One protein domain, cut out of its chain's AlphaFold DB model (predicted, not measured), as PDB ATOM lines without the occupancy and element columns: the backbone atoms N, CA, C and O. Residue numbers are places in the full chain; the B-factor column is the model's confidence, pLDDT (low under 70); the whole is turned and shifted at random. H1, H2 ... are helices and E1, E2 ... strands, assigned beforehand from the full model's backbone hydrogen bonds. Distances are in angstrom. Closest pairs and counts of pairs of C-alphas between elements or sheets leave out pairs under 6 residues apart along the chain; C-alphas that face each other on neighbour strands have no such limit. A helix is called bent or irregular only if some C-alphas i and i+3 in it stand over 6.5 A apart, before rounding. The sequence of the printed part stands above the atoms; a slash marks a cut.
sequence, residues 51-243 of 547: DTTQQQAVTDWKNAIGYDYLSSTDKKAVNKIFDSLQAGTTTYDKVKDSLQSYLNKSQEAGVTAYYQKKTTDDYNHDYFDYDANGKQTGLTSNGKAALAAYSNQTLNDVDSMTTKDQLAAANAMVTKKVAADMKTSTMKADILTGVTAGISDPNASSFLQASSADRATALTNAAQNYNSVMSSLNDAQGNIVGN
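This is residues 51 to 243 of the 547 residues of the protein "FliD_C domain-containing protein" of Lachnospiraceae bacterium (UniProt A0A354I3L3). The model is a long rod built along one long, kinked helix, H3, with a cluster of H1, H2 and H9 round its first part and a small head of H4, H5, H6 and the short strand hairpin E1 E2 at its other end. H7 and H8 pack on H3 between the two. The printed part has 193 residues with nine named helices and two named strands, in the order H1 H2 H3 E1 E2 H4 H5 H6 H7 H8 H9; the class is mostly helix and the sheet is antiparallel. The whole is loose, with a radius of gyration of the C-alphas of 23.1 A and spans of 79 by 35 by 28 A.

E1, residues 128 to 130, and E2, residues 136 to 139, form a hairpin, with N 129 and O 138 2.9 A apart, within hydrogen-bond range. The closest C-alphas of E2 and H6, residues 163 to 181, are Gly 138 and Thr 163, 6.2 A apart. H4, residues 141 to 151, touches H6 about perpendicular at 74 degrees, closest at C-alphas 147 and 170, 6.1 A. H5, residues 155 to 159, touches H4, closest at C-alphas 155 and 148, 5.6 A. H3, residues 92 to 127, is the hub and touches six helices. Its residues 126 to 127 alone touch H4, closest at C-alphas 127 and 143, 3.7 A. H3 touches H7, residues 185 to 197, at a steep tilt of 47 degrees, opposite ways, closest at C-alphas 112 and 191, 6.0 A. H8, residues 206 to 209, only just touches H3, with 3 pairs of C-alphas within 8 A. H2, residues 72 to 86, forms a helical hairpin with H3 at a shallow tilt of 35.0 degrees, only just short of steep. H9, residues 212 to 231, touches H1, residues 52 to 64, at a shallow tilt of 27 degrees, opposite ways, closest at C-alphas 219 and 64, 4.8 A. Every O i to N i+4 pair is within hydrogen-bond range in H1, H2, H4, H5, H6, H7 and H9; in H3 30 of 32 are, and H8 is too short for one.

H3 is 49.4 A long from C-alpha 92 at (9.355, 34.325, 24.857) to C-alpha 127 at (-35.300, 23.675, 6.597). It has a kink of 36 degrees near residue 99 and is irregular, with C-alphas 94 and 97 7.6 A apart. H9 is 28.3 A, H6 26.2 A and H2 20.8 A long. H1 begins at C-alpha 52, (5.696, 13.237, 27.887).

The C-alphas farthest apart are those of Asn 156 and Ala 236, 79.0 A. The printed part has no cut, and no link is long. Residues 232 to 243 have no named element and pLDDT under 70; the mean of the printed part is 91.7.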
ATOM      1  N   ASP A  51       9.910  13.910  25.393       72.31
ATOM      2  CA  ASP A  51       9.304  13.216  26.528       72.31
ATOM      3  C   ASP A  51       7.829  13.629  26.721       72.31
ATOM      4  O   ASP A  51       7.302  14.519  26.045       72.31
ATOM      5  N   THR A  52       7.118  12.962  27.630       77.19
ATOM      6  CA  THR A  52       5.696  13.237  27.887       77.19
ATOM      7  C   THR A  52       5.445  14.682  28.337       77.19
ATOM      8  O   THR A  52       4.442  15.279  27.949       77.19
ATOM      9  N   THR A  53       6.357  15.272  29.116       82.81
ATOM     10  CA  THR A  53       6.254  16.654  29.611       82.81
ATOM     11  C   THR A  53       6.399  17.648  28.463       82.81
ATOM     12  O   THR A  53       5.625  18.596  28.340       82.81
ATOM     13  N   GLN A  54       7.365  17.404  27.584       81.62
ATOM     14  CA  GLN A  54       7.624  18.198  26.394       81.62
ATOM     15  C   GLN A  54       6.456  18.117  25.412       81.62
ATOM     16  O   GLN A  54       5.990  19.149  24.937       81.62
ATOM     17  N   GLN A  55       5.925  16.918  25.160       81.75
ATOM     18  CA  GLN A  55       4.734  16.722  24.327       81.75
ATOM     19  C   GLN A  55       3.501  17.436  24.898       81.75
ATOM     20  O   GLN A  55       2.731  18.040  24.141       81.75
ATOM     21  N   GLN A  56       3.332  17.420  26.223       86.81
ATOM     22  CA  GLN A  56       2.263  18.166  26.880       86.81
ATOM     23  C   GLN A  56       2.447  19.676  26.695       86.81
ATOM     24  O   GLN A  56       1.500  20.353  26.310       86.81
ATOM     25  N   ALA A  57       3.670  20.195  26.845       91.06
ATOM     26  CA  ALA A  57       3.961  21.610  26.617       91.06
ATOM     27  C   ALA A  57       3.665  22.053  25.169       91.06
ATOM     28  O   ALA A  57       3.157  23.155  24.958       91.06
ATOM     29  N   VAL A  58       3.915  21.194  24.168       89.25
ATOM     30  CA  VAL A  58       3.497  21.450  22.773       89.25
ATOM     31  C   VAL A  58       1.977  21.542  22.664       89.25
ATOM     32  O   VAL A  58       1.452  22.460  22.030       89.25
ATOM     33  N   THR A  59       1.275  20.571  23.249       89.94
ATOM     34  CA  THR A  59      -0.187  20.469  23.192       89.94
ATOM     35  C   THR A  59      -0.849  21.677  23.851       89.94
ATOM     36  O   THR A  59      -1.686  22.331  23.229       89.94
ATOM     37  N   ASP A  60      -0.426  22.024  25.066       95.06
ATOM     38  CA  ASP A  60      -0.963  23.154  25.827       95.06
ATOM     39  C   ASP A  60      -0.781  24.467  25.071       95.06
ATOM     40  O   ASP A  60      -1.707  25.272  24.975       95.06
ATOM     41  N   TRP A  61       0.390  24.661  24.469       94.81
ATOM     42  CA  TRP A  61       0.669  25.852  23.684       94.81
ATOM     43  C   TRP A  61      -0.181  25.942  22.415       94.81
ATOM     44  O   TRP A  61      -0.759  26.997  22.139       94.81
ATOM     45  N   LYS A  62      -0.318  24.841  21.660       94.12
ATOM     46  CA  LYS A  62      -1.178  24.797  20.465       94.12
ATOM     47  C   LYS A  62      -2.639  25.081  20.808       94.12
ATOM     48  O   LYS A  62      -3.300  25.825  20.084       94.12
ATOM     49  N   ASN A  63      -3.121  24.541  21.922       95.06
ATOM     50  CA  ASN A  63      -4.466  24.817  22.415       95.06
ATOM     51  C   ASN A  63      -4.616  26.292  22.813       95.06
ATOM     52  O   ASN A  63      -5.589  26.936  22.425       95.06
ATOM     53  N   ALA A  64      -3.637  26.848  23.530       97.19
ATOM     54  CA  ALA A  64      -3.676  28.223  24.021       97.19
ATOM     55  C   ALA A  64      -3.604  29.279  22.906       97.19
ATOM     56  O   ALA A  64      -4.224  30.333  23.030       97.19
ATOM     57  N   ILE A  65      -2.892  29.003  21.806       97.19
ATOM     58  CA  ILE A  65      -2.854  29.891  20.632       97.19
ATOM     59  C   ILE A  65      -4.027  29.667  19.666       97.19
ATOM     60  O   ILE A  65      -4.091  30.326  18.635       97.19
ATOM     61  N   GLY A  66      -4.927  28.716  19.941       96.81
ATOM     62  CA  GLY A  66      -6.020  28.382  19.027       96.81
ATOM     63  C   GLY A  66      -5.518  27.850  17.682       96.81
ATOM     64  O   GLY A  66      -6.052  28.218  16.635       96.81
ATOM     65  N   TYR A  67      -4.475  27.011  17.699       94.38
ATOM     66  CA  TYR A  67      -3.728  26.603  16.505       94.38
ATOM     67  C   TYR A  67      -4.621  26.069  15.381       94.38
ATOM     68  O   TYR A  67      -4.395  26.384  14.214       94.38
ATOM     69  N   ASP A  68      -5.666  25.309  15.707       92.50
ATOM     70  CA  ASP A  68      -6.567  24.720  14.714       92.50
ATOM     71  C   ASP A  68      -7.353  25.756  13.905       92.50
ATOM     72  O   ASP A  68      -7.651  25.499  12.736       92.50
ATOM     73  N   TYR A  69      -7.590  26.942  14.474       95.19
ATOM     74  CA  TYR A  69      -8.299  28.055  13.838       95.19
ATOM     75  C   TYR A  69      -7.393  28.955  12.985       95.19
ATOM     76  O   TYR A  69      -7.876  29.878  12.330       95.19
ATOM     77  N   LEU A  70      -6.081  28.706  12.968       93.38
ATOM     78  CA  LEU A  70      -5.142  29.448  12.131       93.38
ATOM     79  C   LEU A  70      -5.176  28.978  10.672       93.38
ATOM     80  O   LEU A  70      -5.316  27.787  10.371       93.38
ATOM     81  N   SER A  71      -4.942  29.921   9.756       90.38
ATOM     82  CA  SER A  71      -4.729  29.613   8.341       90.38
ATOM     83  C   SER A  71      -3.467  28.763   8.139       90.38
ATOM     84  O   SER A  71      -2.553  28.773   8.965       90.38
ATOM     85  N   SER A  72      -3.353  28.062   7.006       81.31
ATOM     86  CA  SER A  72      -2.136  27.302   6.676       81.31
ATOM     87  C   SER A  72      -0.874  28.175   6.662       81.31
ATOM     88  O   SER A  72       0.202  27.702   7.024       81.31
ATOM     89  N   THR A  73      -0.995  29.446   6.268       86.25
ATOM     90  CA  THR A  73       0.113  30.411   6.273       86.25
ATOM     91  C   THR A  73       0.494  30.811   7.695       86.25
ATOM     92  O   THR A  73       1.675  30.776   8.041       86.25
ATOM     93  N   ASP A  74      -0.486  31.127   8.543       92.19
ATOM     94  CA  ASP A  74      -0.222  31.504   9.933       92.19
ATOM     95  C   ASP A  74       0.331  30.314  10.736       92.19
ATOM     96  O   ASP A  74       1.285  30.487  11.488       92.19
ATOM     97  N   LYS A  75      -0.166  29.086  10.507       87.00
ATOM     98  CA  LYS A  75       0.380  27.852  11.106       87.00
ATOM     99  C   LYS A  75       1.876  27.692  10.830       87.00
ATOM    100  O   LYS A  75       2.630  27.358  11.741       87.00
ATOM    101  N   LYS A  76       2.328  27.975   9.602       82.00
ATOM    102  CA  LYS A  76       3.760  27.945   9.248       82.00
ATOM    103  C   LYS A  76       4.560  28.990  10.025       82.00
ATOM    104  O   LYS A  76       5.637  28.680  10.521       82.00
ATOM    105  N   ALA A  77       4.049  30.214  10.136       88.50
ATOM    106  CA  ALA A  77       4.740  31.281  10.856       88.50
ATOM    107  C   ALA A  77       4.814  31.011  12.368       88.50
ATOM    108  O   ALA A  77       5.856  31.207  12.987       88.50
ATOM    109  N   VAL A  78       3.734  30.484  12.941       91.25
ATOM    110  CA  VAL A  78       3.657  30.047  14.338       91.25
ATOM    111  C   VAL A  78       4.620  28.885  14.609       91.25
ATOM    112  O   VAL A  78       5.345  28.927  15.601       91.25
ATOM    113  N   ASN A  79       4.729  27.911  13.696       85.38
ATOM    114  CA  ASN A  79       5.728  26.842  13.802       85.38
ATOM    115  C   ASN A  79       7.167  27.384  13.778       85.38
ATOM    116  O   ASN A  79       7.983  26.939  14.569       85.38
ATOM    117  N   LYS A  80       7.487  28.403  12.968       84.69
ATOM    118  CA  LYS A  80       8.831  29.018  12.997       84.69
ATOM    119  C   LYS A  80       9.177  29.629  14.355       84.69
ATOM    120  O   LYS A  80      10.326  29.554  14.789       84.69
ATOM    121  N   ILE A  81       8.199  30.242  15.029       90.19
ATOM    122  CA  ILE A  81       8.392  30.766  16.389       90.19
ATOM    123  C   ILE A  81       8.640  29.607  17.359       90.19
ATOM    124  O   ILE A  81       9.570  29.673  18.159       90.19
ATOM    125  N   PHE A  82       7.843  28.543  17.256       86.62
ATOM    126  CA  PHE A  82       7.991  27.326  18.050       86.62
ATOM    127  C   PHE A  82       9.382  26.696  17.887       86.62
ATOM    128  O   PHE A  82      10.040  26.423  18.891       86.62
ATOM    129  N   ASP A  83       9.851  26.556  16.646       80.88
ATOM    130  CA  ASP A  83      11.167  26.012  16.302       80.88
ATOM    131  C   ASP A  83      12.294  26.902  16.859       80.88
ATOM    132  O   ASP A  83      13.265  26.408  17.424       80.88
ATOM    133  N   SER A  84      12.146  28.229  16.765       81.94
ATOM    134  CA  SER A  84      13.141  29.185  17.277       81.94
ATOM    135  C   SER A  84      13.242  29.166  18.807       81.94
ATOM    136  O   SER A  84      14.336  29.262  19.364       81.94
ATOM    137  N   LEU A  85      12.106  29.038  19.498       84.06
ATOM    138  CA  LEU A  85      12.068  28.869  20.954       84.06
ATOM    139  C   LEU A  85      12.665  27.514  21.358       84.06
ATOM    140  O   LEU A  85      13.442  27.450  22.304       84.06
ATOM    141  N   GLN A  86      12.366  26.449  20.608       79.75
ATOM    142  CA  GLN A  86      12.930  25.119  20.847       79.75
ATOM    143  C   GLN A  86      14.453  25.099  20.688       79.75
ATOM    144  O   GLN A  86      15.162  24.505  21.497       79.75
ATOM    145  N   ALA A  87      14.960  25.764  19.651       74.50
ATOM    146  CA  ALA A  87      16.386  25.870  19.372       74.50
ATOM    147  C   ALA A  87      17.119  26.849  20.309       74.50
ATOM    148  O   ALA A  87      18.338  26.974  20.227       74.50
ATOM    149  N   GLY A  88      16.399  27.584  21.167       78.19
ATOM    150  CA  GLY A  88      16.978  28.617  22.028       78.19
ATOM    151  C   GLY A  88      17.532  29.830  21.270       78.19
ATOM    152  O   GLY A  88      18.271  30.630  21.843       78.19
ATOM    153  N   THR A  89      17.190  30.000  19.988       80.50
ATOM    154  CA  THR A  89      17.649  31.135  19.162       80.50
ATOM    155  C   THR A  89      16.870  32.419  19.454       80.50
ATOM    156  O   THR A  89      17.302  33.519  19.101       80.50
ATOM    157  N   THR A  90      15.731  32.307  20.140       87.00
ATOM    158  CA  THR A  90      14.927  33.432  20.619       87.00
ATOM    159  C   THR A  90      14.390  33.174  22.030       87.00
ATOM    160  O   THR A  90      14.597  32.108  22.600       87.00
ATOM    161  N   THR A  91      13.710  34.161  22.613       90.25
ATOM    162  CA  THR A  91      13.056  34.047  23.925       90.25
ATOM    163  C   THR A  91      11.584  34.413  23.817       90.25
ATOM    164  O   THR A  91      11.194  35.157  22.913       90.25
ATOM    165  N   TYR A  92      10.769  33.945  24.770       90.94
ATOM    166  CA  TYR A  92       9.355  34.325  24.857       90.94
ATOM    167  C   TYR A  92       9.160  35.849  24.775       90.94
ATOM    168  O   TYR A  92       8.361  36.325  23.972       90.94
ATOM    169  N   ASP A  93       9.951  36.621  25.526       93.75
ATOM    170  CA  ASP A  93       9.829  38.082  25.567       93.75
ATOM    171  C   ASP A  93      10.028  38.757  24.209       93.75
ATOM    172  O   ASP A  93       9.412  39.789  23.950       93.75
ATOM    173  N   LYS A  94      10.853  38.170  23.331       94.69
ATOM    174  CA  LYS A  94      11.095  38.685  21.978       94.69
ATOM    175  C   LYS A  94       9.958  38.369  21.009       94.69
ATOM    176  O   LYS A  94       9.806  39.069  20.013       94.69
ATOM    177  N   VAL A  95       9.186  37.313  21.266       95.25
ATOM    178  CA  VAL A  95       8.162  36.815  20.329       95.25
ATOM    179  C   VAL A  95       6.729  37.019  20.817       95.25
ATOM    180  O   VAL A  95       5.802  36.826  20.032       95.25
ATOM    181  N   LYS A  96       6.521  37.438  22.072       95.25
ATOM    182  CA  LYS A  96       5.192  37.583  22.694       95.25
ATOM    183  C   LYS A  96       4.218  38.447  21.885       95.25
ATOM    184  O   LYS A  96       3.064  38.062  21.740       95.25
ATOM    185  N   ASP A  97       4.679  39.538  21.273       97.12
ATOM    186  CA  ASP A  97       3.814  40.428  20.483       97.12
ATOM    187  C   ASP A  97       3.376  39.764  19.169       97.12
ATOM    188  O   ASP A  97       2.225  39.881  18.742       97.12
ATOM    189  N   SER A  98       4.279  38.996  18.549       96.88
ATOM    190  CA  SER A  98       3.953  38.193  17.365       96.88
ATOM    191  C   SER A  98       2.951  37.094  17.713       96.88
ATOM    192  O   SER A  98       1.972  36.901  16.994       96.88
ATOM    193  N   LEU A  99       3.154  36.409  18.842       96.94
ATOM    194  CA  LEU A  99       2.223  35.398  19.343       96.94
ATOM    195  C   LEU A  99       0.849  35.998  19.658       96.94
ATOM    196  O   LEU A  99      -0.160  35.413  19.272       96.94
ATOM    197  N   GLN A 100       0.799  37.187  20.260       97.38
ATOM    198  CA  GLN A 100      -0.451  37.901  20.517       97.38
ATOM    199  C   GLN A 100      -1.187  38.258  19.217       97.38
ATOM    200  O   GLN A 100      -2.410  38.154  19.150       97.38
ATOM    201  N   SER A 101      -0.465  38.634  18.159       98.06
ATOM    202  CA  SER A 101      -1.062  38.882  16.840       98.06
ATOM    203  C   SER A 101      -1.718  37.623  16.260       98.06
ATOM    204  O   SER A 101      -2.864  37.671  15.810       98.06
ATOM    205  N   TYR A 102      -1.046  36.468  16.329       98.25
ATOM    206  CA  TYR A 102      -1.632  35.199  15.879       98.25
ATOM    207  C   TYR A 102      -2.788  34.739  16.764       98.25
ATOM    208  O   TYR A 102      -3.784  34.238  16.240       98.25
ATOM    209  N   LEU A 103      -2.714  34.982  18.074       98.25
ATOM    210  CA  LEU A 103      -3.842  34.754  18.968       98.25
ATOM    211  C   LEU A 103      -5.056  35.574  18.530       98.25
ATOM    212  O   LEU A 103      -6.135  35.010  18.377       98.25
ATOM    213  N   ASN A 104      -4.871  36.865  18.237       97.75
ATOM    214  CA  ASN A 104      -5.950  37.741  17.780       97.75
ATOM    215  C   ASN A 104      -6.615  37.225  16.493       97.75
ATOM    216  O   ASN A 104      -7.840  37.237  16.392       97.75
ATOM    217  N   LYS A 105      -5.826  36.707  15.543       98.06
ATOM    218  CA  LYS A 105      -6.362  36.080  14.324       98.06
ATOM    219  C   LYS A 105      -7.122  34.787  14.621       98.06
ATOM    220  O   LYS A 105      -8.227  34.597  14.123       98.06
ATOM    221  N   SER A 106      -6.534  33.894  15.423       97.88
ATOM    222  CA  SER A 106      -7.131  32.588  15.739       97.88
ATOM    223  C   SER A 106      -8.457  32.723  16.489       97.88
ATOM    224  O   SER A 106      -9.403  31.999  16.187       97.88
ATOM    225  N   GLN A 107      -8.562  33.675  17.422       97.94
ATOM    226  CA  GLN A 107      -9.791  33.899  18.177       97.94
ATOM    227  C   GLN A 107     -10.898  34.490  17.301       97.94
ATOM    228  O   GLN A 107     -12.039  34.052  17.400       97.94
ATOM    229  N   GLU A 108     -10.574  35.428  16.404       97.12
ATOM    230  CA  GLU A 108     -11.547  35.982  15.460       97.12
ATOM    231  C   GLU A 108     -12.035  34.903  14.490       97.12
ATOM    232  O   GLU A 108     -13.243  34.725  14.319       97.12
ATOM    233  N   ALA A 109     -11.111  34.127  13.916       97.88
ATOM    234  CA  ALA A 109     -11.431  33.032  13.009       97.88
ATOM    235  C   ALA A 109     -12.271  31.947  13.697       97.88
ATOM    236  O   ALA A 109     -13.281  31.509  13.149       97.88
ATOM    237  N   GLY A 110     -11.892  31.541  14.910       97.50
ATOM    238  CA  GLY A 110     -12.592  30.510  15.665       97.50
ATOM    239  C   GLY A 110     -13.999  30.931  16.090       97.50
ATOM    240  O   GLY A 110     -14.946  30.167  15.900       97.50
ATOM    241  N   VAL A 111     -14.169  32.157  16.596       98.06
ATOM    242  CA  VAL A 111     -15.493  32.689  16.969       98.06
ATOM    243  C   VAL A 111     -16.371  32.887  15.730       98.06
ATOM    244  O   VAL A 111     -17.544  32.519  15.742       98.06
ATOM    245  N   THR A 112     -15.808  33.395  14.631       97.62
ATOM    246  CA  THR A 112     -16.527  33.532  13.353       97.62
ATOM    247  C   THR A 112     -16.986  32.172  12.830       97.62
ATOM    248  O   THR A 112     -18.148  32.023  12.452       97.62
ATOM    249  N   ALA A 113     -16.110  31.163  12.855       97.31
ATOM    250  CA  ALA A 113     -16.441  29.802  12.440       97.31
ATOM    251  C   ALA A 113     -17.532  29.183  13.325       97.31
ATOM    252  O   ALA A 113     -18.424  28.509  12.809       97.31
ATOM    253  N   TYR A 114     -17.505  29.448  14.635       97.62
ATOM    254  CA  TYR A 114     -18.564  29.025  15.547       97.62
ATOM    255  C   TYR A 114     -19.919  29.632  15.166       97.62
ATOM    256  O   TYR A 114     -20.875  28.886  14.973       97.62
ATOM    257  N   TYR A 115     -20.012  30.954  14.991       97.12
ATOM    258  CA  TYR A 115     -21.282  31.599  14.632       97.12
ATOM    259  C   TYR A 115     -21.763  31.214  13.234       97.12
ATOM    260  O   TYR A 115     -22.962  31.024  13.025       97.12
ATOM    261  N   GLN A 116     -20.844  31.022  12.288       97.06
ATOM    262  CA  GLN A 116     -21.179  30.509  10.965       97.06
ATOM    263  C   GLN A 116     -21.762  29.096  11.052       97.06
ATOM    264  O   GLN A 116     -22.796  28.824  10.437       97.06
ATOM    265  N   LYS A 117     -21.132  28.208  11.833       96.31
ATOM    266  CA  LYS A 117     -21.635  26.854  12.073       96.31
ATOM    267  C   LYS A 117     -22.991  26.896  12.765       96.31
ATOM    268  O   LYS A 117     -23.919  26.281  12.264       96.31
ATOM    269  N   LYS A 118     -23.132  27.674  13.839       95.81
ATOM    270  CA  LYS A 118     -24.393  27.831  14.569       95.81
ATOM    271  C   LYS A 118     -25.521  28.303  13.649       95.81
ATOM    272  O   LYS A 118     -26.568  27.681  13.613       95.81
ATOM    273  N   THR A 119     -25.289  29.347  12.853       96.69
ATOM    274  CA  THR A 119     -26.288  29.872  11.900       96.69
ATOM    275  C   THR A 119     -26.643  28.834  10.835       96.69
ATOM    276  O   THR A 119     -27.798  28.702  10.443       96.69
ATOM    277  N   THR A 120     -25.650  28.075  10.364       97.31
ATOM    278  CA  THR A 120     -25.874  26.976   9.416       97.31
ATOM    279  C   THR A 120     -26.717  25.874  10.045       97.31
ATOM    280  O   THR A 120     -27.644  25.400   9.402       97.31
ATOM    281  N   ASP A 121     -26.421  25.494  11.288       95.69
ATOM    282  CA  ASP A 121     -27.155  24.481  12.043       95.69
ATOM    283  C   ASP A 121     -28.596  24.935  12.323       95.69
ATOM    284  O   ASP A 121     -29.513  24.141  12.137       95.69
ATOM    285  N   ASP A 122     -28.808  26.212  12.662       96.06
ATOM    286  CA  ASP A 122     -30.134  26.812  12.861       96.06
ATOM    287  C   ASP A 122     -30.967  26.728  11.559       96.06
ATOM    288  O   ASP A 122     -32.075  26.193  11.555       96.06
ATOM    289  N   TYR A 123     -30.407  27.139  10.411       97.75
ATOM    290  CA  TYR A 123     -31.078  26.980   9.111       97.75
ATOM    291  C   TYR A 123     -31.314  25.520   8.732       97.75
ATOM    292  O   TYR A 123     -32.343  25.179   8.150       97.75
ATOM    293  N   ASN A 124     -30.336  24.663   9.012       96.50
ATOM    294  CA  ASN A 124     -30.407  23.248   8.701       96.50
ATOM    295  C   ASN A 124     -31.538  22.573   9.479       96.50
ATOM    296  O   ASN A 124     -32.332  21.840   8.893       96.50
ATOM    297  N   HIS A 125     -31.637  22.879  10.772       95.81
ATOM    298  CA  HIS A 125     -32.706  22.422  11.647       95.81
ATOM    299  C   HIS A 125     -34.082  22.892  11.162       95.81
ATOM    300  O   HIS A 125     -35.022  22.103  11.117       95.81
ATOM    301  N   ASP A 126     -34.190  24.153  10.741       97.19
ATOM    302  CA  ASP A 126     -35.459  24.723  10.296       97.19
ATOM    303  C   ASP A 126     -35.914  24.195   8.929       97.19
ATOM    304  O   ASP A 126     -37.120  24.105   8.675       97.19
ATOM    305  N   TYR A 127     -34.984  23.902   8.013       97.75
ATOM    306  CA  TYR A 127     -35.300  23.675   6.597       97.75
ATOM    307  C   TYR A 127     -35.234  22.220   6.136       97.75
ATOM    308  O   TYR A 127     -35.841  21.914   5.107       97.75
ATOM    309  N   PHE A 128     -34.545  21.327   6.848       98.06
ATOM    310  CA  PHE A 128     -34.307  19.960   6.377       98.06
ATOM    311  C   PHE A 128     -34.838  18.888   7.326       98.06
ATOM    312  O   PHE A 128     -34.733  18.996   8.544       98.06
ATOM    313  N   ASP A 129     -35.331  17.802   6.734       97.00
ATOM    314  CA  ASP A 129     -35.636  16.560   7.440       97.00
ATOM    315  C   ASP A 129     -34.406  15.647   7.445       97.00
ATOM    316  O   ASP A 129     -33.726  15.497   6.424       97.00
ATOM    317  N   TYR A 130     -34.143  14.979   8.567       96.62
ATOM    318  CA  TYR A 130     -32.973  14.118   8.761       96.62
ATOM    319  C   TYR A 130     -33.372  12.674   9.076       96.62
ATOM    320  O   TYR A 130     -34.353  12.433   9.778       96.62
ATOM    321  N   ASP A 131     -32.592  11.709   8.583       94.56
ATOM    322  CA  ASP A 131     -32.682  10.323   9.050       94.56
ATOM    323  C   ASP A 131     -31.947  10.110  10.387       94.56
ATOM    324  O   ASP A 131     -31.276  10.998  10.917       94.56
ATOM    325  N   ALA A 132     -32.043   8.891  10.925       93.88
ATOM    326  CA  ALA A 132     -31.405   8.505  12.186       93.88
ATOM    327  C   ALA A 132     -29.863   8.591  12.173       93.88
ATOM    328  O   ALA A 132     -29.252   8.564  13.238       93.88
ATOM    329  N   ASN A 133     -29.234   8.697  10.997       92.06
ATOM    330  CA  ASN A 133     -27.785   8.830  10.837       92.06
ATOM    331  C   ASN A 133     -27.359  10.284  10.555       92.06
ATOM    332  O   ASN A 133     -26.193  10.528  10.242       92.06
ATOM    333  N   GLY A 134     -28.280  11.252  10.640       89.06
ATOM    334  CA  GLY A 134     -27.996  12.667  10.396       89.06
ATOM    335  C   GLY A 134     -27.870  13.032   8.916       89.06
ATOM    336  O   GLY A 134     -27.318  14.084   8.587       89.06
ATOM    337  N   LYS A 135     -28.379  12.201   8.000       93.19
ATOM    338  CA  LYS A 135     -28.412  12.519   6.568       93.19
ATOM    339  C   LYS A 135     -29.701  13.258   6.213       93.19
ATOM    340  O   LYS A 135     -30.786  12.826   6.591       93.19
ATOM    341  N   GLN A 136     -29.585  14.330   5.428       96.31
ATOM    342  CA  GLN A 136     -30.741  15.049   4.883       96.31
ATOM    343  C   GLN A 136     -31.563  14.134   3.957       96.31
ATOM    344  O   GLN A 136     -31.026  13.537   3.019       96.31
ATOM    345  N   THR A 137     -32.867  14.038   4.213       95.69
ATOM    346  CA  THR A 137     -33.819  13.182   3.479       95.69
ATOM    347  C   THR A 137     -34.893  13.964   2.731       95.69
ATOM    348  O   THR A 137     -35.468  13.433   1.784       95.69
ATOM    349  N   GLY A 138     -35.129  15.222   3.099       95.94
ATOM    350  CA  GLY A 138     -36.148  16.075   2.499       95.94
ATOM    351  C   GLY A 138     -36.107  17.496   3.050       95.94
ATOM    352  O   GLY A 138     -35.188  17.857   3.788       95.94
ATOM    353  N   LEU A 139     -37.095  18.301   2.661       97.25
ATOM    354  CA  LEU A 139     -37.295  19.652   3.176       97.25
ATOM    355  C   LEU A 139     -38.546  19.711   4.045       97.25
ATOM    356  O   LEU A 139     -39.611  19.244   3.625       97.25
ATOM    357  N   THR A 140     -38.435  20.416   5.168       97.44
ATOM    358  CA  THR A 140     -39.585  20.779   5.997       97.44
ATOM    359  C   THR A 140     -40.525  21.712   5.221       97.44
ATOM    360  O   THR A 140     -40.146  22.332   4.220       97.44
ATOM    361  N   SER A 141     -41.754  21.903   5.711       96.12
ATOM    362  CA  SER A 141     -42.681  22.898   5.143       96.12
ATOM    363  C   SER A 141     -42.069  24.307   5.098       96.12
ATOM    364  O   SER A 141     -42.249  25.028   4.115       96.12
ATOM    365  N   ASN A 142     -41.293  24.676   6.123       96.50
ATOM    366  CA  ASN A 142     -40.580  25.952   6.180       96.50
ATOM    367  C   ASN A 142     -39.460  26.013   5.134       96.50
ATOM    368  O   ASN A 142     -39.326  27.024   4.448       96.50
ATOM    369  N   GLY A 143     -38.701  24.926   4.961       97.06
ATOM    370  CA  GLY A 143     -37.657  24.818   3.943       97.06
ATOM    371  C   GLY A 143     -38.199  24.969   2.522       97.06
ATOM    372  O   GLY A 143     -37.648  25.736   1.730       97.06
ATOM    373  N   LYS A 144     -39.326  24.316   2.208       96.81
ATOM    374  CA  LYS A 144     -40.003  24.442   0.904       96.81
ATOM    375  C   LYS A 144     -40.500  25.861   0.643       96.81
ATOM    376  O   LYS A 144     -40.245  26.411  -0.426       96.81
ATOM    377  N   ALA A 145     -41.163  26.474   1.625       96.94
ATOM    378  CA  ALA A 145     -41.648  27.849   1.508       96.94
ATOM    379  C   ALA A 145     -40.489  28.848   1.337       96.94
ATOM    380  O   ALA A 145     -40.547  29.742   0.490       96.94
ATOM    381  N   ALA A 146     -39.404  28.664   2.094       96.50
ATOM    382  CA  ALA A 146     -38.204  29.482   2.001       96.50
ATOM    383  C   ALA A 146     -37.507  29.346   0.639       96.50
ATOM    384  O   ALA A 146     -37.037  30.351   0.102       96.50
ATOM    385  N   LEU A 147     -37.453  28.133   0.079       96.81
ATOM    386  CA  LEU A 147     -36.876  27.870  -1.238       96.81
ATOM    387  C   LEU A 147     -37.723  28.476  -2.362       96.81
ATOM    388  O   LEU A 147     -37.164  29.124  -3.246       96.81
ATOM    389  N   ALA A 148     -39.050  28.332  -2.304       96.69
ATOM    390  CA  ALA A 148     -39.979  28.933  -3.264       96.69
ATOM    391  C   ALA A 148     -39.818  30.464  -3.312       96.69
ATOM    392  O   ALA A 148     -39.604  31.044  -4.377       96.69
ATOM    393  N   ALA A 149     -39.791  31.115  -2.143       95.94
ATOM    394  CA  ALA A 149     -39.570  32.556  -2.043       95.94
ATOM    395  C   ALA A 149     -38.183  32.981  -2.560       95.94
ATOM    396  O   ALA A 149     -38.060  33.981  -3.262       95.94
ATOM    397  N   TYR A 150     -37.134  32.219  -2.235       95.25
ATOM    398  CA  TYR A 150     -35.764  32.528  -2.651       95.25
ATOM    399  C   TYR A 150     -35.541  32.378  -4.164       95.25
ATOM    400  O   TYR A 150     -34.782  33.141  -4.758       95.25
ATOM    401  N   SER A 151     -36.191  31.390  -4.778       93.50
ATOM    402  CA  SER A 151     -36.071  31.069  -6.206       93.50
ATOM    403  C   SER A 151     -37.104  31.776  -7.088       93.50
ATOM    404  O   SER A 151     -37.052  31.628  -8.307       93.50
ATOM    405  N   ASN A 152     -38.012  32.560  -6.493       94.19
ATOM    406  CA  ASN A 152     -39.152  33.176  -7.175       94.19
ATOM    407  C   ASN A 152     -40.027  32.140  -7.913       94.19
ATOM    408  O   ASN A 152     -40.431  32.342  -9.058       94.19
ATOM    409  N   GLN A 153     -40.283  31.012  -7.249       92.69
ATOM    410  CA  GLN A 153     -41.118  29.908  -7.722       92.69
ATOM    411  C   GLN A 153     -42.362  29.756  -6.840       92.69
ATOM    412  O   GLN A 153     -42.399  30.236  -5.705       92.69
ATOM    413  N   THR A 154     -43.394  29.075  -7.339       94.69
ATOM    414  CA  THR A 154     -44.535  28.690  -6.498       94.69
ATOM    415  C   THR A 154     -44.200  27.452  -5.662       94.69
ATOM    416  O   THR A 154     -43.288  26.691  -5.983       94.69
ATOM    417  N   LEU A 155     -44.961  27.207  -4.590       93.69
ATOM    418  CA  LEU A 155     -44.779  26.003  -3.770       93.69
ATOM    419  C   LEU A 155     -44.987  24.717  -4.593       93.69
ATOM    420  O   LEU A 155     -44.244  23.756  -4.426       93.69
ATOM    421  N   ASN A 156     -45.928  24.746  -5.544       94.12
ATOM    422  CA  ASN A 156     -46.199  23.636  -6.461       94.12
ATOM    423  C   ASN A 156     -45.016  23.346  -7.397       94.12
ATOM    424  O   ASN A 156     -44.754  22.183  -7.702       94.12
ATOM    425  N   ASP A 157     -44.298  24.382  -7.844       93.00
ATOM    426  CA  ASP A 157     -43.104  24.210  -8.678       93.00
ATOM    427  C   ASP A 157     -41.996  23.508  -7.886       93.00
ATOM    428  O   ASP A 157     -41.381  22.568  -8.388       93.00
ATOM    429  N   VAL A 158     -41.794  23.908  -6.623       94.06
ATOM    430  CA  VAL A 158     -40.835  23.261  -5.717       94.06
ATOM    431  C   VAL A 158     -41.253  21.821  -5.420       94.06
ATOM    432  O   VAL A 158     -40.413  20.929  -5.500       94.06
ATOM    433  N   ASP A 159     -42.530  21.558  -5.134       94.38
ATOM    434  CA  ASP A 159     -43.050  20.205  -4.872       94.38
ATOM    435  C   ASP A 159     -42.951  19.269  -6.086       94.38
ATOM    436  O   ASP A 159     -42.864  18.054  -5.917       94.38
ATOM    437  N   SER A 160     -42.914  19.826  -7.299       94.12
ATOM    438  CA  SER A 160     -42.742  19.063  -8.542       94.12
ATOM    439  C   SER A 160     -41.282  18.676  -8.824       94.12
ATOM    440  O   SER A 160     -41.026  17.861  -9.714       94.12
ATOM    441  N   MET A 161     -40.311  19.240  -8.095       94.62
ATOM    442  CA  MET A 161     -38.896  18.873  -8.204       94.62
ATOM    443  C   MET A 161     -38.622  17.502  -7.576       94.62
ATOM    444  O   MET A 161     -39.290  17.070  -6.636       94.62
ATOM    445  N   THR A 162     -37.559  16.833  -8.029       96.69
ATOM    446  CA  THR A 162     -37.072  15.644  -7.318       96.69
ATOM    447  C   THR A 162     -36.511  16.039  -5.949       96.69
ATOM    448  O   THR A 162     -35.938  17.117  -5.788       96.69
ATOM    449  N   THR A 163     -36.589  15.147  -4.957       95.50
ATOM    450  CA  THR A 163     -36.018  15.388  -3.618       95.50
ATOM    451  C   THR A 163     -34.528  15.730  -3.674       95.50
ATOM    452  O   THR A 163     -34.049  16.576  -2.924       95.50
ATOM    453  N   LYS A 164     -33.784  15.118  -4.602       96.00
ATOM    454  CA  LYS A 164     -32.363  15.419  -4.816       96.00
ATOM    455  C   LYS A 164     -32.155  16.877  -5.237       96.00
ATOM    456  O   LYS A 164     -31.265  17.538  -4.705       96.00
ATOM    457  N   ASP A 165     -32.975  17.370  -6.160       96.31
ATOM    458  CA  ASP A 165     -32.861  18.736  -6.673       96.31
ATOM    459  C   ASP A 165     -33.329  19.763  -5.636       96.31
ATOM    460  O   ASP A 165     -32.695  20.806  -5.482       96.31
ATOM    461  N   GLN A 166     -34.375  19.441  -4.865       95.81
ATOM    462  CA  GLN A 166     -34.823  20.250  -3.725       95.81
ATOM    463  C   GLN A 166     -33.699  20.427  -2.696       95.81
ATOM    464  O   GLN A 166     -33.377  21.552  -2.316       95.81
ATOM    465  N   LEU A 167     -33.065  19.324  -2.281       96.88
ATOM    466  CA  LEU A 167     -31.972  19.339  -1.307       96.88
ATOM    467  C   LEU A 167     -30.755  20.114  -1.824       96.88
ATOM    468  O   LEU A 167     -30.168  20.903  -1.084       96.88
ATOM    469  N   ALA A 168     -30.374  19.927  -3.089       97.06
ATOM    470  CA  ALA A 168     -29.261  20.664  -3.685       97.06
ATOM    471  C   ALA A 168     -29.539  22.178  -3.728       97.06
ATOM    472  O   ALA A 168     -28.693  22.978  -3.316       97.06
ATOM    473  N   ALA A 169     -30.737  22.575  -4.168       96.38
ATOM    474  CA  ALA A 169     -31.137  23.977  -4.251       96.38
ATOM    475  C   ALA A 169     -31.251  24.634  -2.863       96.38
ATOM    476  O   ALA A 169     -30.772  25.753  -2.668       96.38
ATOM    477  N   ALA A 170     -31.807  23.927  -1.876       96.94
ATOM    478  CA  ALA A 170     -31.906  24.413  -0.504       96.94
ATOM    479  C   ALA A 170     -30.531  24.558   0.168       96.94
ATOM    480  O   ALA A 170     -30.283  25.577   0.808       96.94
ATOM    481  N   ASN A 171     -29.602  23.614  -0.024       97.06
ATOM    482  CA  ASN A 171     -28.237  23.733   0.514       97.06
ATOM    483  C   ASN A 171     -27.490  24.939  -0.087       97.06
ATOM    484  O   ASN A 171     -26.811  25.688   0.625       97.06
ATOM    485  N   ALA A 172     -27.659  25.185  -1.391       97.06
ATOM    486  CA  ALA A 172     -27.115  26.375  -2.046       97.06
ATOM    487  C   ALA A 172     -27.746  27.674  -1.509       97.06
ATOM    488  O   ALA A 172     -27.041  28.666  -1.296       97.06
ATOM    489  N   MET A 173     -29.058  27.671  -1.251       97.44
ATOM    490  CA  MET A 173     -29.759  28.789  -0.616       97.44
ATOM    491  C   MET A 173     -29.231  29.050   0.801       97.44
ATOM    492  O   MET A 173     -28.906  30.195   1.107       97.44
ATOM    493  N   VAL A 174     -29.126  28.021   1.651       97.88
ATOM    494  CA  VAL A 174     -28.635  28.150   3.035       97.88
ATOM    495  C   VAL A 174     -27.231  28.731   3.054       97.88
ATOM    496  O   VAL A 174     -26.991  29.705   3.758       97.88
ATOM    497  N   THR A 175     -26.338  28.242   2.192       97.31
ATOM    498  CA  THR A 175     -24.975  28.783   2.065       97.31
ATOM    499  C   THR A 175     -24.984  30.295   1.812       97.31
ATOM    500  O   THR A 175     -24.239  31.051   2.438       97.31
ATOM    501  N   LYS A 176     -25.860  30.767   0.915       97.19
ATOM    502  CA  LYS A 176     -25.979  32.195   0.591       97.19
ATOM    503  C   LYS A 176     -26.654  33.003   1.699       97.19
ATOM    504  O   LYS A 176     -26.235  34.135   1.935       97.19
ATOM    505  N   LYS A 177     -27.665  32.445   2.370       96.81
ATOM    506  CA  LYS A 177     -28.338  33.083   3.511       96.81
ATOM    507  C   LYS A 177     -27.395  33.244   4.696       96.81
ATOM    508  O   LYS A 177     -27.226  34.361   5.164       96.81
ATOM    509  N   VAL A 178     -26.666  32.191   5.073       97.56
ATOM    510  CA  VAL A 178     -25.615  32.257   6.102       97.56
ATOM    511  C   VAL A 178     -24.588  33.332   5.745       97.56
ATOM    512  O   VAL A 178     -24.284  34.195   6.561       97.56
ATOM    513  N   ALA A 179     -24.089  33.354   4.506       96.75
ATOM    514  CA  ALA A 179     -23.130  34.374   4.080       96.75
ATOM    515  C   ALA A 179     -23.691  35.812   4.126       96.75
ATOM    516  O   ALA A 179     -22.917  36.761   4.277       96.75
ATOM    517  N   ALA A 180     -25.006  35.992   3.967       96.50
ATOM    518  CA  ALA A 180     -25.669  37.282   4.122       96.50
ATOM    519  C   ALA A 180     -25.814  37.661   5.604       96.50
ATOM    520  O   ALA A 180     -25.443  38.773   5.983       96.50
ATOM    521  N   ASP A 181     -26.251  36.728   6.448       96.94
ATOM    522  CA  ASP A 181     -26.454  36.951   7.883       96.94
ATOM    523  C   ASP A 181     -25.145  37.270   8.604       96.94
ATOM    524  O   ASP A 181     -25.092  38.206   9.404       96.94
ATOM    525  N   MET A 182     -24.049  36.607   8.217       96.94
ATOM    526  CA  MET A 182     -22.694  36.890   8.711       96.94
ATOM    527  C   MET A 182     -22.227  38.330   8.446       96.94
ATOM    528  O   MET A 182     -21.285  38.805   9.079       96.94
ATOM    529  N   LYS A 183     -22.871  39.061   7.525       96.62
ATOM    530  CA  LYS A 183     -22.536  40.461   7.212       96.62
ATOM    531  C   LYS A 183     -23.376  41.476   7.982       96.62
ATOM    532  O   LYS A 183     -23.036  42.664   7.948       96.62
ATOM    533  N   THR A 184     -24.446  41.038   8.643       97.56
ATOM    534  CA  THR A 184     -25.351  41.917   9.391       97.56
ATOM    535  C   THR A 184     -24.636  42.585  10.565       97.56
ATOM    536  O   THR A 184     -23.651  42.071  11.100       97.56
ATOM    537  N   SER A 185     -25.119  43.760  10.978       96.44
ATOM    538  CA  SER A 185     -24.566  44.477  12.134       96.44
ATOM    539  C   SER A 185     -24.724  43.688  13.433       96.44
ATOM    540  O   SER A 185     -23.815  43.712  14.257       96.44
ATOM    541  N   THR A 186     -25.834  42.961  13.591       96.62
ATOM    542  CA  THR A 186     -26.089  42.098  14.751       96.62
ATOM    543  C   THR A 186     -25.063  40.973  14.836       96.62
ATOM    544  O   THR A 186     -24.367  40.874  15.838       96.62
ATOM    545  N   MET A 187     -24.863  40.209  13.756       97.31
ATOM    546  CA  MET A 187     -23.907  39.097  13.774       97.31
ATOM    547  C   MET A 187     -22.467  39.575  13.999       97.31
ATOM    548  O   MET A 187     -21.700  38.952  14.727       97.31
ATOM    549  N   LYS A 188     -22.088  40.731  13.437       96.94
ATOM    550  CA  LYS A 188     -20.781  41.344  13.722       96.94
ATOM    551  C   LYS A 188     -20.617  41.708  15.201       96.94
ATOM    552  O   LYS A 188     -19.525  41.541  15.741       96.94
ATOM    553  N   ALA A 189     -21.675  42.192  15.852       97.38
ATOM    554  CA  ALA A 189     -21.661  42.490  17.283       97.38
ATOM    555  C   ALA A 189     -21.573  41.214  18.137       97.38
ATOM    556  O   ALA A 189     -20.824  41.189  19.115       97.38
ATOM    557  N   ASP A 190     -22.258  40.141  17.738       96.62
ATOM    558  CA  ASP A 190     -22.202  38.841  18.415       96.62
ATOM    559  C   ASP A 190     -20.809  38.205  18.307       96.62
ATOM    560  O   ASP A 190     -20.268  37.716  19.303       96.62
ATOM    561  N   ILE A 191     -20.177  38.282  17.129       97.69
ATOM    562  CA  ILE A 191     -18.790  37.842  16.918       97.69
ATOM    563  C   ILE A 191     -17.837  38.663  17.787       97.69
ATOM    564  O   ILE A 191     -17.019  38.089  18.504       97.69
ATOM    565  N   LEU A 192     -17.956  39.994  17.788       97.56
ATOM    566  CA  LEU A 192     -17.116  40.854  18.626       97.56
ATOM    567  C   LEU A 192     -17.275  40.523  20.118       97.56
ATOM    568  O   LEU A 192     -16.289  40.472  20.856       97.56
ATOM    569  N   THR A 193     -18.506  40.254  20.550       97.88
ATOM    570  CA  THR A 193     -18.809  39.849  21.925       97.88
ATOM    571  C   THR A 193     -18.189  38.489  22.242       97.88
ATOM    572  O   THR A 193     -17.499  38.369  23.250       97.88
ATOM    573  N   GLY A 194     -18.330  37.495  21.360       97.75
ATOM    574  CA  GLY A 194     -17.721  36.170  21.527       97.75
ATOM    575  C   GLY A 194     -16.187  36.192  21.515       97.75
ATOM    576  O   GLY A 194     -15.538  35.416  22.218       97.75
ATOM    577  N   VAL A 195     -15.580  37.117  20.767       98.06
ATOM    578  CA  VAL A 195     -14.133  37.360  20.820       98.06
ATOM    579  C   VAL A 195     -13.751  37.964  22.168       98.06
ATOM    580  O   VAL A 195     -12.836  37.457  22.816       98.06
ATOM    581  N   THR A 196     -14.458  39.004  22.607       97.94
ATOM    582  CA  THR A 196     -14.088  39.788  23.795       97.94
ATOM    583  C   THR A 196     -14.351  39.031  25.094       97.94
ATOM    584  O   THR A 196     -13.442  38.904  25.915       97.94
ATOM    585  N   ALA A 197     -15.571  38.520  25.266       97.75
ATOM    586  CA  ALA A 197     -16.073  37.909  26.495       97.75
ATOM    587  C   ALA A 197     -16.048  36.372  26.482       97.75
ATOM    588  O   ALA A 197     -16.176  35.765  27.541       97.75
ATOM    589  N   GLY A 198     -15.851  35.752  25.315       97.69
ATOM    590  CA  GLY A 198     -15.996  34.308  25.141       97.69
ATOM    591  C   GLY A 198     -17.419  33.906  24.747       97.69
ATOM    592  O   GLY A 198     -18.359  34.701  24.799       97.69
ATOM    593  N   ILE A 199     -17.574  32.662  24.301       97.31
ATOM    594  CA  ILE A 199     -18.859  32.088  23.890       97.31
ATOM    595  C   ILE A 199     -19.496  31.346  25.071       97.31
ATOM    596  O   ILE A 199     -18.921  30.401  25.604       97.31
ATOM    597  N   SER A 200     -20.720  31.727  25.443       94.19
ATOM    598  CA  SER A 200     -21.508  31.071  26.498       94.19
ATOM    599  C   SER A 200     -22.268  29.832  25.994       94.19
ATOM    600  O   SER A 200     -23.473  29.710  26.203       94.19
ATOM    601  N   ASP A 201     -21.568  28.920  25.318       94.69
ATOM    602  CA  ASP A 201     -22.076  27.601  24.920       94.69
ATOM    603  C   ASP A 201     -21.166  26.516  25.520       94.69
ATOM    604  O   ASP A 201     -19.982  26.469  25.173       94.69
ATOM    605  N   PRO A 202     -21.682  25.632  26.396       93.12
ATOM    606  CA  PRO A 202     -20.885  24.564  26.997       93.12
ATOM    607  C   PRO A 202     -20.341  23.556  25.973       93.12
ATOM    608  O   PRO A 202     -19.401  22.828  26.289       93.12
ATOM    609  N   ASN A 203     -20.903  23.509  24.761       91.25
ATOM    610  CA  ASN A 203     -20.431  22.641  23.681       91.25
ATOM    611  C   ASN A 203     -19.343  23.294  22.813       91.25
ATOM    612  O   ASN A 203     -18.729  22.610  21.990       91.25
ATOM    613  N   ALA A 204     -19.085  24.597  22.971       94.00
ATOM    614  CA  ALA A 204     -17.961  25.250  22.311       94.00
ATOM    615  C   ALA A 204     -16.632  24.739  22.893       94.00
ATOM    616  O   ALA A 204     -16.568  24.262  24.025       94.00
ATOM    617  N   SER A 205     -15.534  24.846  22.141       93.69
ATOM    618  CA  SER A 205     -14.218  24.466  22.668       93.69
ATOM    619  C   SER A 205     -13.829  25.347  23.860       93.69
ATOM    620  O   SER A 205     -14.221  26.512  23.936       93.69
ATOM    621  N   SER A 206     -13.017  24.819  24.780       94.88
ATOM    622  CA  SER A 206     -12.530  25.583  25.941       94.88
ATOM    623  C   SER A 206     -11.827  26.884  25.533       94.88
ATOM    624  O   SER A 206     -11.994  27.909  26.191       94.88
ATOM    625  N   PHE A 207     -11.117  26.871  24.401       97.06
ATOM    626  CA  PHE A 207     -10.528  28.063  23.792       97.06
ATOM    627  C   PHE A 207     -11.584  29.127  23.454       97.06
ATOM    628  O   PHE A 207     -11.399  30.300  23.763       97.06
ATOM    629  N   LEU A 208     -12.707  28.738  22.846       97.44
ATOM    630  CA  LEU A 208     -13.768  29.664  22.444       97.44
ATOM    631  C   LEU A 208     -14.632  30.144  23.616       97.44
ATOM    632  O   LEU A 208     -15.113  31.275  23.577       97.44
ATOM    633  N   GLN A 209     -14.779  29.333  24.664       97.44
ATOM    634  CA  GLN A 209     -15.481  29.725  25.890       97.44
ATOM    635  C   GLN A 209     -14.727  30.800  26.688       97.44
ATOM    636  O   GLN A 209     -15.354  31.628  27.343       97.44
ATOM    637  N   ALA A 210     -13.393  30.814  26.624       97.81
ATOM    638  CA  ALA A 210     -12.564  31.779  27.341       97.81
ATOM    639  C   ALA A 210     -12.693  33.208  26.781       97.81
ATOM    640  O   ALA A 210     -12.846  33.402  25.571       97.81
ATOM    641  N   SER A 211     -12.566  34.214  27.652       98.06
ATOM    642  CA  SER A 211     -12.500  35.619  27.238       98.06
ATOM    643  C   SER A 211     -11.188  35.931  26.511       98.06
ATOM    644  O   SER A 211     -10.199  35.206  26.629       98.06
ATOM    645  N   SER A 212     -11.140  37.050  25.785       97.94
ATOM    646  CA  SER A 212      -9.904  37.521  25.140       97.94
ATOM    647  C   SER A 212      -8.730  37.676  26.122       97.94
ATOM    648  O   SER A 212      -7.600  37.304  25.801       97.94
ATOM    649  N   ALA A 213      -8.992  38.163  27.340       97.75
ATOM    650  CA  ALA A 213      -7.983  38.325  28.386       97.75
ATOM    651  C   ALA A 213      -7.488  36.975  28.934       97.75
ATOM    652  O   ALA A 213      -6.284  36.786  29.143       97.75
ATOM    653  N   ASP A 214      -8.396  36.015  29.111       98.19
ATOM    654  CA  ASP A 214      -8.049  34.675  29.591       98.19
ATOM    655  C   ASP A 214      -7.251  33.898  28.543       98.19
ATOM    656  O   ASP A 214      -6.261  33.251  28.881       98.19
ATOM    657  N   ARG A 215      -7.609  34.024  27.256       98.19
ATOM    658  CA  ARG A 215      -6.834  33.451  26.144       98.19
ATOM    659  C   ARG A 215      -5.408  34.003  26.110       98.19
ATOM    660  O   ARG A 215      -4.458  33.233  25.986       98.19
ATOM    661  N   ALA A 216      -5.239  35.318  26.270       97.81
ATOM    662  CA  ALA A 216      -3.915  35.949  26.305       97.81
ATOM    663  C   ALA A 216      -3.072  35.468  27.500       97.81
ATOM    664  O   ALA A 216      -1.874  35.196  27.365       97.81
ATOM    665  N   THR A 217      -3.709  35.295  28.660       98.00
ATOM    666  CA  THR A 217      -3.064  34.753  29.864       98.00
ATOM    667  C   THR A 217      -2.661  33.291  29.671       98.00
ATOM    668  O   THR A 217      -1.521  32.919  29.956       98.00
ATOM    669  N   ALA A 218      -3.556  32.462  29.126       97.62
ATOM    670  CA  ALA A 218      -3.286  31.060  28.827       97.62
ATOM    671  C   ALA A 218      -2.122  30.907  27.838       97.62
ATOM    672  O   ALA A 218      -1.227  30.095  28.069       97.62
ATOM    673  N   LEU A 219      -2.089  31.730  26.784       97.56
ATOM    674  CA  LEU A 219      -0.991  31.738  25.820       97.56
ATOM    675  C   LEU A 219       0.332  32.143  26.464       97.56
ATOM    676  O   LEU A 219       1.342  31.487  26.225       97.56
ATOM    677  N   THR A 220       0.329  33.185  27.298       96.94
ATOM    678  CA  THR A 220       1.528  33.621  28.028       96.94
ATOM    679  C   THR A 220       2.099  32.477  28.862       96.94
ATOM    680  O   THR A 220       3.269  32.125  28.709       96.94
ATOM    681  N   ASN A 221       1.257  31.842  29.679       96.75
ATOM    682  CA  ASN A 221       1.669  30.748  30.555       96.75
ATOM    683  C   ASN A 221       2.171  29.540  29.756       96.75
ATOM    684  O   ASN A 221       3.243  29.005  30.045       96.75
ATOM    685  N   ALA A 222       1.430  29.129  28.724       96.38
ATOM    686  CA  ALA A 222       1.801  27.986  27.901       96.38
ATOM    687  C   ALA A 222       3.100  28.240  27.121       96.38
ATOM    688  O   ALA A 222       3.939  27.350  27.027       96.38
ATOM    689  N   ALA A 223       3.308  29.454  26.602       94.69
ATOM    690  CA  ALA A 223       4.507  29.808  25.843       94.69
ATOM    691  C   ALA A 223       5.750  29.931  26.731       94.69
ATOM    692  O   ALA A 223       6.829  29.495  26.333       94.69
ATOM    693  N   GLN A 224       5.608  30.476  27.941       93.50
ATOM    694  CA  GLN A 224       6.690  30.509  28.926       93.50
ATOM    695  C   GLN A 224       7.059  29.103  29.402       93.50
ATOM    696  O   GLN A 224       8.245  28.769  29.433       93.50
ATOM    697  N   ASN A 225       6.064  28.263  29.708       92.94
ATOM    698  CA  ASN A 225       6.289  26.866  30.072       92.94
ATOM    699  C   ASN A 225       6.976  26.103  28.935       92.94
ATOM    700  O   ASN A 225       7.987  25.449  29.159       92.94
ATOM    701  N   TYR A 226       6.485  26.254  27.704       91.69
ATOM    702  CA  TYR A 226       7.098  25.671  26.517       91.69
ATOM    703  C   TYR A 226       8.565  26.092  26.362       91.69
ATOM    704  O   TYR A 226       9.439  25.238  26.249       91.69
ATOM    705  N   ASN A 227       8.853  27.395  26.433       89.75
ATOM    706  CA  ASN A 227      10.218  27.914  26.337       89.75
ATOM    707  C   ASN A 227      11.123  27.351  27.451       89.75
ATOM    708  O   ASN A 227      12.262  26.976  27.192       89.75
ATOM    709  N   SER A 228      10.608  27.238  28.679       87.94
ATOM    710  CA  SER A 228      11.337  26.659  29.815       87.94
ATOM    711  C   SER A 228      11.619  25.170  29.616       87.94
ATOM    712  O   SER A 228      12.762  24.734  29.729       87.94
ATOM    713  N   VAL A 229      10.592  24.383  29.296       85.31
ATOM    714  CA  VAL A 229      10.698  22.932  29.109       85.31
ATOM    715  C   VAL A 229      11.628  22.611  27.939       85.31
ATOM    716  O   VAL A 229      12.497  21.755  28.079       85.31
ATOM    717  N   MET A 230      11.543  23.347  26.831       79.56
ATOM    718  CA  MET A 230      12.418  23.115  25.680       79.56
ATOM    719  C   MET A 230      13.847  23.618  25.885       79.56
ATOM    720  O   MET A 230      14.770  23.021  25.344       79.56
ATOM    721  N   SER A 231      14.076  24.635  26.719       72.75
ATOM    722  CA  SER A 231      15.442  25.067  27.053       72.75
ATOM    723  C   SER A 231      16.258  23.990  27.784       72.75
ATOM    724  O   SER A 231      17.482  23.988  27.693       72.75
ATOM    725  N   SER A 232      15.593  23.032  28.445       65.75
ATOM    726  CA  SER A 232      16.241  21.874  29.077       65.75
ATOM    727  C   SER A 232      16.647  20.760  28.105       65.75
ATOM    728  O   SER A 232      17.332  19.827  28.517       65.75
ATOM    729  N   LEU A 233      16.261  20.852  26.823       64.56
ATOM    730  CA  LEU A 233      16.650  19.876  25.806       64.56
ATOM    731  C   LEU A 233      18.088  20.034  25.345       64.56
ATOM    732  O   LEU A 233      18.624  19.060  24.848       64.56
ATOM    733  N   ASN A 234      18.707  21.207  25.468       64.00
ATOM    734  CA  ASN A 234      20.015  21.461  24.873       64.00
ATOM    735  C   ASN A 234      21.082  21.674  25.956       64.00
ATOM    736  O   ASN A 234      20.849  22.396  26.926       64.00
ATOM    737  N   ASP A 235      22.265  21.072  25.801       63.22
ATOM    738  CA  ASP A 235      23.428  21.446  26.612       63.22
ATOM    739  C   ASP A 235      23.898  22.855  26.225       63.22
ATOM    740  O   ASP A 235      23.433  23.469  25.261       63.22
ATOM    741  N   ALA A 236      24.880  23.373  26.962       58.62
ATOM    742  CA  ALA A 236      25.515  24.651  26.649       58.62
ATOM    743  C   ALA A 236      26.202  24.681  25.261       58.62
ATOM    744  O   ALA A 236      26.659  25.741  24.837       58.62
ATOM    745  N   GLN A 237      26.296  23.544  24.563       54.97
ATOM    746  CA  GLN A 237      26.833  23.395  23.210       54.97
ATOM    747  C   GLN A 237      25.729  23.182  22.151       54.97
ATOM    748  O   GLN A 237      26.052  23.012  20.975       54.97
ATOM    749  N   GLY A 238      24.444  23.219  22.530       53.88
ATOM    750  CA  GLY A 238      23.313  23.036  21.618       53.88
ATOM    751  C   GLY A 238      23.014  21.578  21.249       53.88
ATOM    752  O   GLY A 238      22.239  21.342  20.324       53.88
ATOM    753  N   ASN A 239      23.622  20.595  21.920       55.84
ATOM    754  CA  ASN A 239      23.315  19.184  21.691       55.84
ATOM    755  C   ASN A 239      22.112  18.757  22.527       55.84
ATOM    756  O   ASN A 239      21.990  19.161  23.681       55.84
ATOM    757  N   ILE A 240      21.284  17.863  21.982       58.75
ATOM    758  CA  ILE A 240      20.141  17.307  22.708       58.75
ATOM    759  C   ILE A 240      20.633  16.498  23.929       58.75
ATOM    760  O   ILE A 240      21.249  15.442  23.772       58.75
ATOM    761  N   VAL A 241      20.355  16.974  25.143       57.44
ATOM    762  CA  VAL A 241      20.663  16.326  26.425       57.44
ATOM    763  C   VAL A 241      19.520  15.396  26.812       57.44
ATOM    764  O   VAL A 241      18.358  15.784  26.829       57.44
ATOM    765  N   GLY A 242      19.859  14.158  27.174       50.44
ATOM    766  CA  GLY A 242      18.933  13.244  27.850       50.44
ATOM    767  C   GLY A 242      18.171  12.256  26.967       50.44
ATOM    768  O   GLY A 242      17.482  11.402  27.518       50.44
ATOM    769  N   ASN A 243      18.325  12.277  25.638       49.38
ATOM    770  CA  ASN A 243      17.703  11.260  24.785       49.38
ATOM    771  C   ASN A 243      18.709  10.185  24.333       49.38
ATOM    772  O   ASN A 243      19.422  10.348  23.348       49.38
TER     773      ASN A 243